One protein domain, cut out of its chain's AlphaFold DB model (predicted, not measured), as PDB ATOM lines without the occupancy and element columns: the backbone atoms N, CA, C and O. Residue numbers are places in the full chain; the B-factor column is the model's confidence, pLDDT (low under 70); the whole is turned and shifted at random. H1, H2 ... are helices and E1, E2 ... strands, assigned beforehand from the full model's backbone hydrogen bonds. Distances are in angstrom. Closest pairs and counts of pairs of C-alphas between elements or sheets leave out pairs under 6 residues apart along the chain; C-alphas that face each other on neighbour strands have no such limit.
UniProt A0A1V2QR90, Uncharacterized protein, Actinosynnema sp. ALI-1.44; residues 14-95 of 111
ATOM      1  N   ARG A  14     -26.220   3.679  -8.493       66.62
ATOM      2  CA  ARG A  14     -24.921   3.628  -7.814       66.62
ATOM      3  C   ARG A  14     -24.624   2.265  -7.195       66.62
ATOM      4  O   ARG A  14     -23.453   1.947  -6.991       66.62
ATOM      5  N   GLY A  15     -25.651   1.457  -6.927       68.88
ATOM      6  CA  GLY A  15     -25.511   0.120  -6.352       68.88
ATOM      7  C   GLY A  15     -24.988  -0.937  -7.330       68.88
ATOM      8  O   GLY A  15     -24.601  -2.023  -6.898       68.88
ATOM      9  N   HIS A  16     -24.953  -0.643  -8.637       81.44
ATOM     10  CA  HIS A  16     -24.685  -1.637  -9.677       81.44
ATOM     11  C   HIS A  16     -23.593  -1.186 -10.658       81.44
ATOM     12  O   HIS A  16     -23.674  -0.082 -11.192       81.44
ATOM     13  N   PRO A  17     -22.591  -2.033 -10.976       88.88
ATOM     14  CA  PRO A  17     -21.640  -1.753 -12.050       88.88
ATOM     15  C   PRO A  17     -22.337  -1.520 -13.402       88.88
ATOM     16  O   PRO A  17     -23.473  -1.949 -13.612       88.88
ATOM     17  N   ALA A  18     -21.635  -0.888 -14.340       91.38
ATOM     18  CA  ALA A  18     -22.065  -0.762 -15.728       91.38
ATOM     19  C   ALA A  18     -21.470  -1.898 -16.569       91.38
ATOM     20  O   ALA A  18     -20.259  -2.127 -16.549       91.38
ATOM     21  N   TYR A  19     -22.317  -2.590 -17.326       93.25
ATOM     22  CA  TYR A  19     -21.895  -3.514 -18.373       93.25
ATOM     23  C   TYR A  19     -22.155  -2.888 -19.738       93.25
ATOM     24  O   TYR A  19     -23.286  -2.514 -20.036       93.25
ATOM     25  N   LEU A  20     -21.123  -2.779 -20.566       94.19
ATOM     26  CA  LEU A  20     -21.203  -2.130 -21.870       94.19
ATOM     27  C   LEU A  20     -21.505  -3.167 -22.954       94.19
ATOM     28  O   LEU A  20     -20.750  -4.124 -23.127       94.19
ATOM     29  N   ASN A  21     -22.599  -2.974 -23.689       96.25
ATOM     30  CA  ASN A  21     -23.037  -3.870 -24.754       96.25
ATOM     31  C   ASN A  21     -22.957  -3.179 -26.121       96.25
ATOM     32  O   ASN A  21     -23.563  -2.127 -26.340       96.25
ATOM     33  N   GLY A  22     -22.225  -3.790 -27.048       95.44
ATOM     34  CA  GLY A  22     -21.920  -3.251 -28.367       95.44
ATOM     35  C   GLY A  22     -20.893  -2.113 -28.361       95.44
ATOM     36  O   GLY A  22     -20.382  -1.683 -27.322       95.44
ATOM     37  N   GLY A  23     -20.608  -1.600 -29.560       93.12
ATOM     38  CA  GLY A  23     -19.704  -0.468 -29.769       93.12
ATOM     39  C   GLY A  23     -18.228  -0.765 -29.461       93.12
ATOM     40  O   GLY A  23     -17.836  -1.922 -29.316       93.12
ATOM     41  N   PRO A  24     -17.388   0.281 -29.351       92.69
ATOM     42  CA  PRO A  24     -15.938   0.141 -29.159       92.69
ATOM     43  C   PRO A  24     -15.513  -0.498 -27.830       92.69
ATOM     44  O   PRO A  24     -14.365  -0.914 -27.685       92.69
ATOM     45  N   ARG A  25     -16.412  -0.553 -26.839       90.25
ATOM     46  CA  ARG A  25     -16.150  -1.082 -25.494       90.25
ATOM     47  C   ARG A  25     -17.012  -2.305 -25.166       90.25
ATOM     48  O   ARG A  25     -17.344  -2.519 -24.003       90.25
ATOM     49  N   ASP A  26     -17.387  -3.082 -26.181       93.31
ATOM     50  CA  ASP A  26     -18.254  -4.252 -26.020       93.31
ATOM     51  C   ASP A  26     -17.739  -5.225 -24.942       93.31
ATOM     52  O   ASP A  26     -16.538  -5.481 -24.821       93.31
ATOM     53  N   ARG A  27     -18.676  -5.766 -24.158       91.06
ATOM     54  CA  ARG A  27     -18.475  -6.734 -23.066       91.06
ATOM     55  C   ARG A  27     -17.610  -6.246 -21.905       91.06
ATOM     56  O   ARG A  27     -17.152  -7.057 -21.097       91.06
ATOM     57  N   GLN A  28     -17.389  -4.940 -21.785       90.31
ATOM     58  CA  GLN A  28     -16.614  -4.386 -20.680       90.31
ATOM     59  C   GLN A  28     -17.470  -4.147 -19.438       90.31
ATOM     60  O   GLN A  28     -18.605  -3.680 -19.513       90.31
ATOM     61  N   TRP A  29     -16.873  -4.413 -18.278       90.62
ATOM     62  CA  TRP A  29     -17.453  -4.166 -16.962       90.62
ATOM     63  C   TRP A  29     -16.752  -2.985 -16.301       90.62
ATOM     64  O   TRP A  29     -15.525  -2.967 -16.202       90.62
ATOM     65  N   TRP A  30     -17.527  -2.025 -15.810       89.25
ATOM     66  CA  TRP A  30     -17.018  -0.809 -15.190       89.25
ATOM     67  C   TRP A  30     -17.667  -0.582 -13.823       89.25
ATOM     68  O   TRP A  30     -18.892  -0.660 -13.710       89.25
ATOM     69  N   PRO A  31     -16.897  -0.238 -12.772       89.38
ATOM     70  CA  PRO A  31     -17.488   0.323 -11.562       89.38
ATOM     71  C   PRO A  31     -18.287   1.581 -11.923       89.38
ATOM     72  O   PRO A  31     -17.772   2.430 -12.653       89.38
ATOM     73  N   TYR A  32     -19.509   1.722 -11.404       88.19
ATOM     74  CA  TYR A  32     -20.433   2.781 -11.833       88.19
ATOM     75  C   TYR A  32     -19.828   4.187 -11.730       88.19
ATOM     76  O   TYR A  32     -19.839   4.942 -12.697       88.19
ATOM     77  N   GLY A  33     -19.183   4.507 -10.602       87.38
ATOM     78  CA  GLY A  33     -18.524   5.805 -10.422       87.38
ATOM     79  C   GLY A  33     -17.406   6.078 -11.437       87.38
ATOM     80  O   GLY A  33     -17.296   7.190 -11.944       87.38
ATOM     81  N   ARG A  34     -16.612   5.059 -11.803       89.94
ATOM     82  CA  ARG A  34     -15.571   5.203 -12.842       89.94
ATOM     83  C   ARG A  34     -16.173   5.370 -14.230       89.94
ATOM     84  O   ARG A  34     -15.614   6.087 -15.052       89.94
ATOM     85  N   TRP A  35     -17.300   4.713 -14.485       91.94
ATOM     86  CA  TRP A  35     -18.024   4.855 -15.739       91.94
ATOM     87  C   TRP A  35     -18.566   6.277 -15.928       91.94
ATOM     88  O   TRP A  35     -18.342   6.882 -16.976       91.94
ATOM     89  N   LEU A  36     -19.201   6.843 -14.898       90.75
ATOM     90  CA  LEU A  36     -19.663   8.233 -14.930       90.75
ATOM     91  C   LEU A  36     -18.500   9.221 -15.104       90.75
ATOM     92  O   LEU A  36     -18.606  10.150 -15.901       90.75
ATOM     93  N   ALA A  37     -17.373   8.993 -14.418       89.94
ATOM     94  CA  ALA A  37     -16.178   9.825 -14.556       89.94
ATOM     95  C   ALA A  37     -15.631   9.823 -15.995       89.94
ATOM     96  O   ALA A  37     -15.412  10.890 -16.558       89.94
ATOM     97  N   ALA A  38     -15.507   8.650 -16.627       91.12
ATOM     98  CA  ALA A  38     -15.026   8.538 -18.007       91.12
ATOM     99  C   ALA A  38     -15.933   9.266 -19.017       91.12
ATOM    100  O   ALA A  38     -15.462   9.864 -19.985       91.12
ATOM    101  N   ARG A  39     -17.255   9.242 -18.797       92.44
ATOM    102  CA  ARG A  39     -18.207   9.994 -19.628       92.44
ATOM    103  C   ARG A  39     -18.082  11.501 -19.425       92.44
ATOM    104  O   ARG A  39     -18.177  12.244 -20.399       92.44
ATOM    105  N   ALA A  40     -17.887  11.950 -18.186       89.50
ATOM    106  CA  ALA A  40     -17.687  13.361 -17.868       89.50
ATOM    107  C   ALA A  40     -16.384  13.901 -18.479       89.50
ATOM    108  O   ALA A  40     -16.416  14.922 -19.161       89.50
ATOM    109  N   GLU A  41     -15.277  13.175 -18.320       89.56
ATOM    110  CA  GLU A  41     -13.969  13.507 -18.899       89.56
ATOM    111  C   GLU A  41     -14.039  13.587 -20.429       89.56
ATOM    112  O   GLU A  41     -13.662  14.593 -21.023       89.56
ATOM    113  N   SER A  42     -14.686  12.610 -21.075       90.44
ATOM    114  CA  SER A  42     -14.901  12.643 -22.524       90.44
ATOM    115  C   SER A  42     -15.643  13.892 -23.022       90.44
ATOM    116  O   SER A  42     -15.487  14.238 -24.197       90.44
ATOM    117  N   ARG A  43     -16.489  14.526 -22.198       89.00
ATOM    118  CA  ARG A  43     -17.133  15.804 -22.552       89.00
ATOM    119  C   ARG A  43     -16.193  16.973 -22.357       89.00
ATOM    120  O   ARG A  43     -16.181  17.853 -23.209       89.00
ATOM    121  N   HIS A  44     -15.466  16.977 -21.243       86.50
ATOM    122  CA  HIS A  44     -14.512  18.028 -20.914       86.50
ATOM    123  C   HIS A  44     -13.475  18.196 -22.029       86.50
ATOM    124  O   HIS A  44     -13.250  19.309 -22.491       86.50
ATOM    125  N   ASP A  45     -12.961  17.083 -22.546       87.25
ATOM    126  CA  ASP A  45     -11.967  17.087 -23.622       87.25
ATOM    127  C   ASP A  45     -12.553  17.422 -25.006       87.25
ATOM    128  O   ASP A  45     -11.820  17.580 -25.981       87.25
ATOM    129  N   GLY A  46     -13.883  17.491 -25.136       86.62
ATOM    130  CA  GLY A  46     -14.556  17.846 -26.388       86.62
ATOM    131  C   GLY A  46     -14.430  16.812 -27.515       86.62
ATOM    132  O   GLY A  46     -14.759  17.125 -28.659       86.62
ATOM    133  N   TYR A  47     -13.984  15.581 -27.232       88.81
ATOM    134  CA  TYR A  47     -13.791  14.550 -28.259       88.81
ATOM    135  C   TYR A  47     -15.083  14.243 -29.025       88.81
ATOM    136  O   TYR A  47     -16.094  13.967 -28.381       88.81
ATOM    137  N   PRO A  48     -15.084  14.187 -30.368       89.94
ATOM    138  CA  PRO A  48     -16.286  13.859 -31.128       89.94
ATOM    139  C   PRO A  48     -16.770  12.430 -30.828       89.94
ATOM    140  O   PRO A  48     -16.000  11.578 -30.390       89.94
ATOM    141  N   LEU A  49     -18.067  12.163 -31.014       90.25
ATOM    142  CA  LEU A  49     -18.718  10.908 -30.594       90.25
ATOM    143  C   LEU A  49     -18.201   9.644 -31.297       90.25
ATOM    144  O   LEU A  49     -18.345   8.541 -30.770       90.25
ATOM    145  N   ASP A  50     -17.625   9.796 -32.483       88.62
ATOM    146  CA  ASP A  50     -16.971   8.735 -33.250       88.62
ATOM    147  C   ASP A  50     -15.529   8.457 -32.785       88.62
ATOM    148  O   ASP A  50     -14.958   7.421 -33.125       88.62
ATOM    149  N   HIS A  51     -14.950   9.331 -31.960       89.62
ATOM    150  CA  HIS A  51     -13.637   9.126 -31.367       89.62
ATOM    151  C   HIS A  51     -13.672   8.037 -30.289       89.62
ATOM    152  O   HIS A  51     -14.633   7.924 -29.527       89.62
ATOM    153  N   ALA A  52     -12.581   7.282 -30.133       84.75
ATOM    154  CA  ALA A  52     -12.492   6.208 -29.138       84.75
ATOM    155  C   ALA A  52     -12.809   6.690 -27.706       84.75
ATOM    156  O   ALA A  52     -13.512   6.009 -26.953       84.75
ATOM    157  N   TRP A  53     -12.354   7.894 -27.346       84.06
ATOM    158  CA  TRP A  53     -12.659   8.519 -26.053       84.06
ATOM    159  C   TRP A  53     -14.086   9.083 -25.993       84.06
ATOM    160  O   TRP A  53     -14.785   8.832 -25.009       84.06
ATOM    161  N   GLY A  54     -14.547   9.709 -27.083       90.44
ATOM    162  CA  GLY A  54     -15.907  10.235 -27.266       90.44
ATOM    163  C   GLY A  54     -17.013   9.186 -27.166       90.44
ATOM    164  O   GLY A  54     -18.090   9.452 -26.629       90.44
ATOM    165  N   SER A  55     -16.717   7.965 -27.617       92.50
ATOM    166  CA  SER A  55     -17.664   6.850 -27.705       92.50
ATOM    167  C   SER A  55     -18.256   6.425 -26.359       92.50
ATOM    168  O   SER A  55     -19.320   5.814 -26.321       92.50
ATOM    169  N   SER A  56     -17.631   6.787 -25.233       92.50
ATOM    170  CA  SER A  56     -18.157   6.514 -23.886       92.50
ATOM    171  C   SER A  56     -19.525   7.179 -23.657       92.50
ATOM    172  O   SER A  56     -20.375   6.664 -22.926       92.50
ATOM    173  N   ARG A  57     -19.773   8.303 -24.335       92.12
ATOM    174  CA  ARG A  57     -21.023   9.073 -24.261       92.12
ATOM    175  C   ARG A  57     -22.135   8.481 -25.126       92.12
ATOM    176  O   ARG A  57     -23.307   8.761 -24.895       92.12
ATOM    177  N   CYS A  58     -21.775   7.582 -26.043       94.88
ATOM    178  CA  CYS A  58     -22.692   6.904 -26.954       94.88
ATOM    179  C   CYS A  58     -23.444   5.722 -26.326       94.88
ATOM    180  O   CYS A  58     -24.142   4.998 -27.024       94.88
ATOM    181  N   TYR A  59     -23.306   5.499 -25.025       94.88
ATOM    182  CA  TYR A  59     -23.966   4.408 -24.318       94.88
ATOM    183  C   TYR A  59     -25.185   4.924 -23.543       94.88
ATOM    184  O   TYR A  59     -25.081   5.904 -22.802       94.88
ATOM    185  N   LEU A  60     -26.325   4.251 -23.679       93.31
ATOM    186  CA  LEU A  60     -27.573   4.547 -22.974       93.31
ATOM    187  C   LEU A  60     -27.853   3.445 -21.936       93.31
ATOM    188  O   LEU A  60     -27.760   2.268 -22.293       93.31
ATOM    189  N   PRO A  61     -28.193   3.768 -20.674       91.94
ATOM    190  CA  PRO A  61     -28.570   2.743 -19.708       91.94
ATOM    191  C   PRO A  61     -29.888   2.080 -20.124       91.94
ATOM    192  O   PRO A  61     -30.794   2.744 -20.621       91.94
ATOM    193  N   THR A  62     -30.010   0.777 -19.890       90.25
ATOM    194  CA  THR A  62     -31.249   0.018 -20.098       90.25
ATOM    195  C   THR A  62     -31.782  -0.496 -18.763       90.25
ATOM    196  O   THR A  62     -31.087  -0.446 -17.749       90.25
ATOM    197  N   ASP A  63     -33.003  -1.020 -18.740       87.50
ATOM    198  CA  ASP A  63     -33.571  -1.644 -17.532       87.50
ATOM    199  C   ASP A  63     -33.123  -3.102 -17.352       87.50
ATOM    200  O   ASP A  63     -33.528  -3.792 -16.419       87.50
ATOM    201  N   GLN A  64     -32.263  -3.589 -18.249       89.94
ATOM    202  CA  GLN A  64     -31.729  -4.936 -18.182       89.94
ATOM    203  C   GLN A  64     -30.529  -4.992 -17.243       89.94
ATOM    204  O   GLN A  64     -29.664  -4.112 -17.228       89.94
ATOM    205  N   PHE A  65     -30.445  -6.095 -16.507       89.50
ATOM    206  CA  PHE A  65     -29.299  -6.428 -15.677       89.50
ATOM    207  C   PHE A  65     -28.636  -7.701 -16.182       89.50
ATOM    208  O   PHE A  65     -29.302  -8.618 -16.659       89.50
ATOM    209  N   THR A  66     -27.319  -7.771 -16.030       90.38
ATOM    210  CA  THR A  66     -26.528  -8.962 -16.331       90.38
ATOM    211  C   THR A  66     -25.655  -9.345 -15.143       90.38
ATOM    212  O   THR A  66     -25.403  -8.537 -14.246       90.38
ATOM    213  N   VAL A  67     -25.215 -10.598 -15.114       87.94
ATOM    214  CA  VAL A  67     -24.343 -11.152 -14.076       87.94
ATOM    215  C   VAL A  67     -23.032 -11.595 -14.700       87.94
ATOM    216  O   VAL A  67     -23.011 -12.155 -15.796       87.94
ATOM    217  N   ASN A  68     -21.926 -11.326 -14.010       82.12
ATOM    218  CA  ASN A  68     -20.622 -11.723 -14.508       82.12
ATOM    219  C   ASN A  68     -20.385 -13.197 -14.189       82.12
ATOM    220  O   ASN A  68     -20.182 -13.557 -13.032       82.12
ATOM    221  N   THR A  69     -20.429 -14.047 -15.208       75.94
ATOM    222  CA  THR A  69     -20.119 -15.476 -15.076       75.94
ATOM    223  C   THR A  69     -18.663 -15.791 -15.410       75.94
ATOM    224  O   THR A  69     -18.226 -16.922 -15.206       75.94
ATOM    225  N   ASP A  70     -17.895 -14.814 -15.905       71.75
ATOM    226  CA  ASP A  70     -16.500 -15.013 -16.278       71.75
ATOM    227  C   ASP A  70     -15.591 -14.779 -15.061       71.75
ATOM    228  O   ASP A  70     -15.487 -13.656 -14.551       71.75
ATOM    229  N   PRO A  71     -14.874 -15.816 -14.593       67.94
ATOM    230  CA  PRO A  71     -13.978 -15.671 -13.461       67.94
ATOM    231  C   PRO A  71     -12.844 -14.671 -13.748       67.94
ATOM    232  O   PRO A  71     -12.258 -14.112 -12.835       67.94
ATOM    233  N   ARG A  72     -12.477 -14.340 -14.977       67.81
ATOM    234  CA  ARG A  72     -11.308 -13.470 -15.208       67.81
ATOM    235  C   ARG A  72     -11.517 -12.008 -14.797       67.81
ATOM    236  O   ARG A  72     -10.537 -11.291 -14.627       67.81
ATOM    237  N   TYR A  73     -12.754 -11.562 -14.588       63.38
ATOM    238  CA  TYR A  73     -13.055 -10.166 -14.269       63.38
ATOM    239  C   TYR A  73     -13.223  -9.945 -12.767       63.38
ATOM    240  O   TYR A  73     -14.052 -10.578 -12.133       63.38
ATOM    241  N   VAL A  74     -12.472  -8.998 -12.200       61.38
ATOM    242  CA  VAL A  74     -12.409  -8.717 -10.749       61.38
ATOM    243  C   VAL A  74     -13.748  -8.242 -10.157       61.38
ATOM    244  O   VAL A  74     -13.994  -8.426  -8.969       61.38
ATOM    245  N   LEU A  75     -14.665  -7.717 -10.977       64.88
ATOM    246  CA  LEU A  75     -16.036  -7.359 -10.581       64.88
ATOM    247  C   LEU A  75     -16.946  -8.603 -10.459       64.88
ATOM    248  O   LEU A  75     -18.060  -8.614 -10.975       64.88
ATOM    249  N   ARG A  76     -16.455  -9.668  -9.806       55.53
ATOM    250  CA  ARG A  76     -17.080 -11.008  -9.745       55.53
ATOM    251  C   ARG A  76     -18.383 -11.080  -8.946       55.53
ATOM    252  O   ARG A  76     -19.018 -12.129  -8.933       55.53
ATOM    253  N   VAL A  77     -18.769 -10.023  -8.236       54.03
ATOM    254  CA  VAL A  77     -19.874 -10.088  -7.272       54.03
ATOM    255  C   VAL A  77     -20.857  -8.962  -7.558       54.03
ATOM    256  O   VAL A  77     -20.600  -7.808  -7.230       54.03
ATOM    257  N   GLY A  78     -21.980  -9.299  -8.193       67.00
ATOM    258  CA  GLY A  78     -23.114  -8.390  -8.353       67.00
ATOM    259  C   GLY A  78     -23.777  -8.420  -9.728       67.00
ATOM    260  O   GLY A  78     -23.203  -8.855 -10.726       67.00
ATOM    261  N   LYS A  79     -25.023  -7.935  -9.763       85.31
ATOM    262  CA  LYS A  79     -25.732  -7.579 -10.997       85.31
ATOM    263  C   LYS A  79     -25.176  -6.249 -11.515       85.31
ATOM    264  O   LYS A  79     -25.057  -5.313 -10.724       85.31
ATOM    265  N   ALA A  80     -24.878  -6.155 -12.807       88.75
ATOM    266  CA  ALA A  80     -24.565  -4.903 -13.491       88.75
ATOM    267  C   ALA A  80     -25.742  -4.448 -14.344       88.75
ATOM    268  O   ALA A  80     -26.398  -5.275 -14.979       88.75
ATOM    269  N   ARG A  81     -25.976  -3.136 -14.397       90.88
ATOM    270  CA  ARG A  81     -26.928  -2.542 -15.335       90.88
ATOM    271  C   ARG A  81     -26.312  -2.546 -16.729       90.88
ATOM    272  O   ARG A  81     -25.154  -2.154 -16.894       90.88
ATOM    273  N   VAL A  82     -27.069  -2.986 -17.726       92.88
ATOM    274  CA  VAL A  82     -26.621  -2.978 -19.120       92.88
ATOM    275  C   VAL A  82     -26.706  -1.555 -19.668       92.88
ATOM    276  O   VAL A  82     -27.695  -0.850 -19.491       92.88
ATOM    277  N   TRP A  83     -25.647  -1.133 -20.344       94.81
ATOM    278  CA  TRP A  83     -25.562   0.104 -21.098       94.81
ATOM    279  C   TRP A  83     -25.366  -0.249 -22.566       94.81
ATOM    280  O   TRP A  83     -24.368  -0.862 -22.942       94.81
ATOM    281  N   GLN A  84     -26.332   0.121 -23.396       96.75
ATOM    282  CA  GLN A  84     -26.356  -0.210 -24.812       96.75
ATOM    283  C   GLN A  84     -25.674   0.885 -25.625       96.75
ATOM    284  O   GLN A  84     -26.011   2.060 -25.491       96.75
ATOM    285  N   TYR A  85     -24.747   0.501 -26.499       96.25
ATOM    286  CA  TYR A  85     -24.178   1.419 -27.474       96.25
ATOM    287  C   TYR A  85     -25.227   1.833 -28.508       96.25
ATOM    288  O   TYR A  85     -25.871   0.982 -29.126       96.25
ATOM    289  N   ILE A  86     -25.333   3.140 -28.715       95.88
ATOM    290  CA  ILE A  86     -26.155   3.815 -29.710       95.88
ATOM    291  C   ILE A  86     -25.200   4.585 -30.635       95.88
ATOM    292  O   ILE A  86     -24.412   5.396 -30.144       95.88
ATOM    293  N   PRO A  87     -25.214   4.350 -31.956       93.25
ATOM    294  CA  PRO A  87     -24.254   4.972 -32.864       93.25
ATOM    295  C   PRO A  87     -24.420   6.505 -32.938       93.25
ATOM    296  O   PRO A  87     -25.538   7.007 -32.789       93.25
ATOM    297  N   PRO A  88     -23.345   7.265 -33.246       93.00
ATOM    298  CA  PRO A  88     -23.385   8.730 -33.354       93.00
ATOM    299  C   PRO A  88     -24.486   9.268 -34.276       93.00
ATOM    300  O   PRO A  88     -25.093  10.296 -33.985       93.00
ATOM    301  N   THR A  89     -24.790   8.551 -35.359       91.75
ATOM    302  CA  THR A  89     -25.853   8.912 -36.308       91.75
ATOM    303  C   THR A  89     -27.230   8.980 -35.653       91.75
ATOM    304  O   THR A  89     -28.020   9.861 -35.982       91.75
ATOM    305  N   GLN A  90     -27.513   8.098 -34.695       91.88
ATOM    306  CA  GLN A  90     -28.778   8.087 -33.967       91.88
ATOM    307  C   GLN A  90     -28.838   9.214 -32.924       91.88
ATOM    308  O   GLN A  90     -29.874   9.859 -32.778       91.88
ATOM    309  N   TRP A  91     -27.718   9.548 -32.273       88.50
ATOM    310  CA  TRP A  91     -27.643  10.723 -31.395       88.50
ATOM    311  C   TRP A  91     -27.844  12.038 -32.147       88.50
ATOM    312  O   TRP A  91     -28.528  12.925 -31.641       88.50
ATOM    313  N   ALA A  92     -27.300  12.153 -33.362       85.81
ATOM    314  CA  ALA A  92     -27.510  13.319 -34.216       85.81
ATOM    315  C   ALA A  92     -28.998  13.518 -34.556       85.81
ATOM    316  O   ALA A  92     -29.483  14.645 -34.542       85.81
ATOM    317  N   GLN A  93     -29.742  12.429 -34.787       88.19
ATOM    318  CA  GLN A  93     -31.193  12.481 -35.009       88.19
ATOM    319  C   GLN A  93     -31.968  12.907 -33.755       88.19
ATOM    320  O   GLN A  93     -32.973  13.603 -33.862       88.19
ATOM    321  N   TRP A  94     -31.509  12.511 -32.567       86.00
ATOM    322  CA  TRP A  94     -32.120  12.894 -31.287       86.00
ATOM    323  C   TRP A  94     -31.682  14.278 -30.781       86.00
ATOM    324  O   TRP A  94     -32.218  14.778 -29.794       86.00
ATOM    325  N   GLY A  95     -30.707  14.902 -31.443       86.38
ATOM    326  CA  GLY A  95     -30.194  16.237 -31.147       86.38
ATOM    327  C   GLY A  95     -29.084  16.284 -30.094       86.38
ATOM    328  O   GLY A  95     -28.271  17.206 -30.126       86.38
TER     329      GLY A  95
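What this domain is: This is residues 14 to 95 of the 111 residues of an uncharacterized protein of Actinosynnema sp. ALI-1.44 (UniProt A0A1V2QR90). A strongly twisted sheet of four strands has one long helix, H1, running along its strands over one face, while the small helix H2 only grazes the sheet. At one end of the longest axis H3 lies beyond the sheet, and at the other end is the long link of residues 68 to 78. The printed part has 82 residues, with three named helices and four named strands in the order E1 E2 H1 H2 E3 E4 H3; the sheet is mixed, in the order E2 E1 E4 E3, and the class is mixed, helices and strands. The whole is compact, with a radius of gyration of the C-alphas of 12.9 A, and elongated, spanning 36 by 22 by 21 A.

How they stand to each other: E1, residues 18 to 21, and E2, residues 28 to 30, form an antiparallel hairpin, with N 18 and O 30 2.8 A apart, within hydrogen-bond range. H1, residues 32 to 44, is on the sheet at a height of 10.3 A. It lies only just over E1, with 3 of its C-alphas falling on that strand, and runs along it at 14 degrees on the local plane. H2, residues 54 to 58, touches H1 at residues 38 to 43 alone; the closest C-alphas, of Ser 42 and Gly 54, are 5.4 A apart. H2 only grazes the sheet, with residues 55 to 58. E3, residues 59 to 67, bends by 91 degrees at residue 63. E2, H1, H2 and E3 make a split strand-helix-strand unit, two strands running the same way with E1 and E4 between them in the sheet, and its crossover is right-handed. E4, residues 79 to 85, forms an antiparallel hairpin with E3, where N 80 and O 66 are 2.8 A apart. E4 is parallel to E1, at 42 degrees, with N 83 and O 19 2.8 A apart. H3, residues 88 to 94, is not on the sheet; it is close to but not clearly touching H2, the closest C-alphas, of Cys 58 and Pro 88, being 6.7 A apart. H1 and H3 are apart. In H1 and H3 every O i to N i+4 pair is within hydrogen-bond range; in H2 0 of 1 is, beside 2 of 2 O i to N i+3 pairs.

Where its parts are: E1 begins at C-alpha 18 (-22.065, -0.762, -15.728) and is 9.6 A long; E2 is 6.6 A. H1 is 18.7 A long and ends at C-alpha 44 (-14.512, 18.028, -20.914). H2 is 7.6 A long, E3 18.6 A, E4 18.8 A and H3 9.9 A. H3 ends at C-alpha 94 (-32.120, 12.894, -31.287).

The domain as a whole: The two C-alphas farthest apart, of Pro 71 and Gly 95, are 39.9 A apart. The printed part has no cut, and the link from E3 to E4, 11 residues, is long. The mean pLDDT of the printed part is 86.7; residues 14 to 15 and 71 to 78 are under 70.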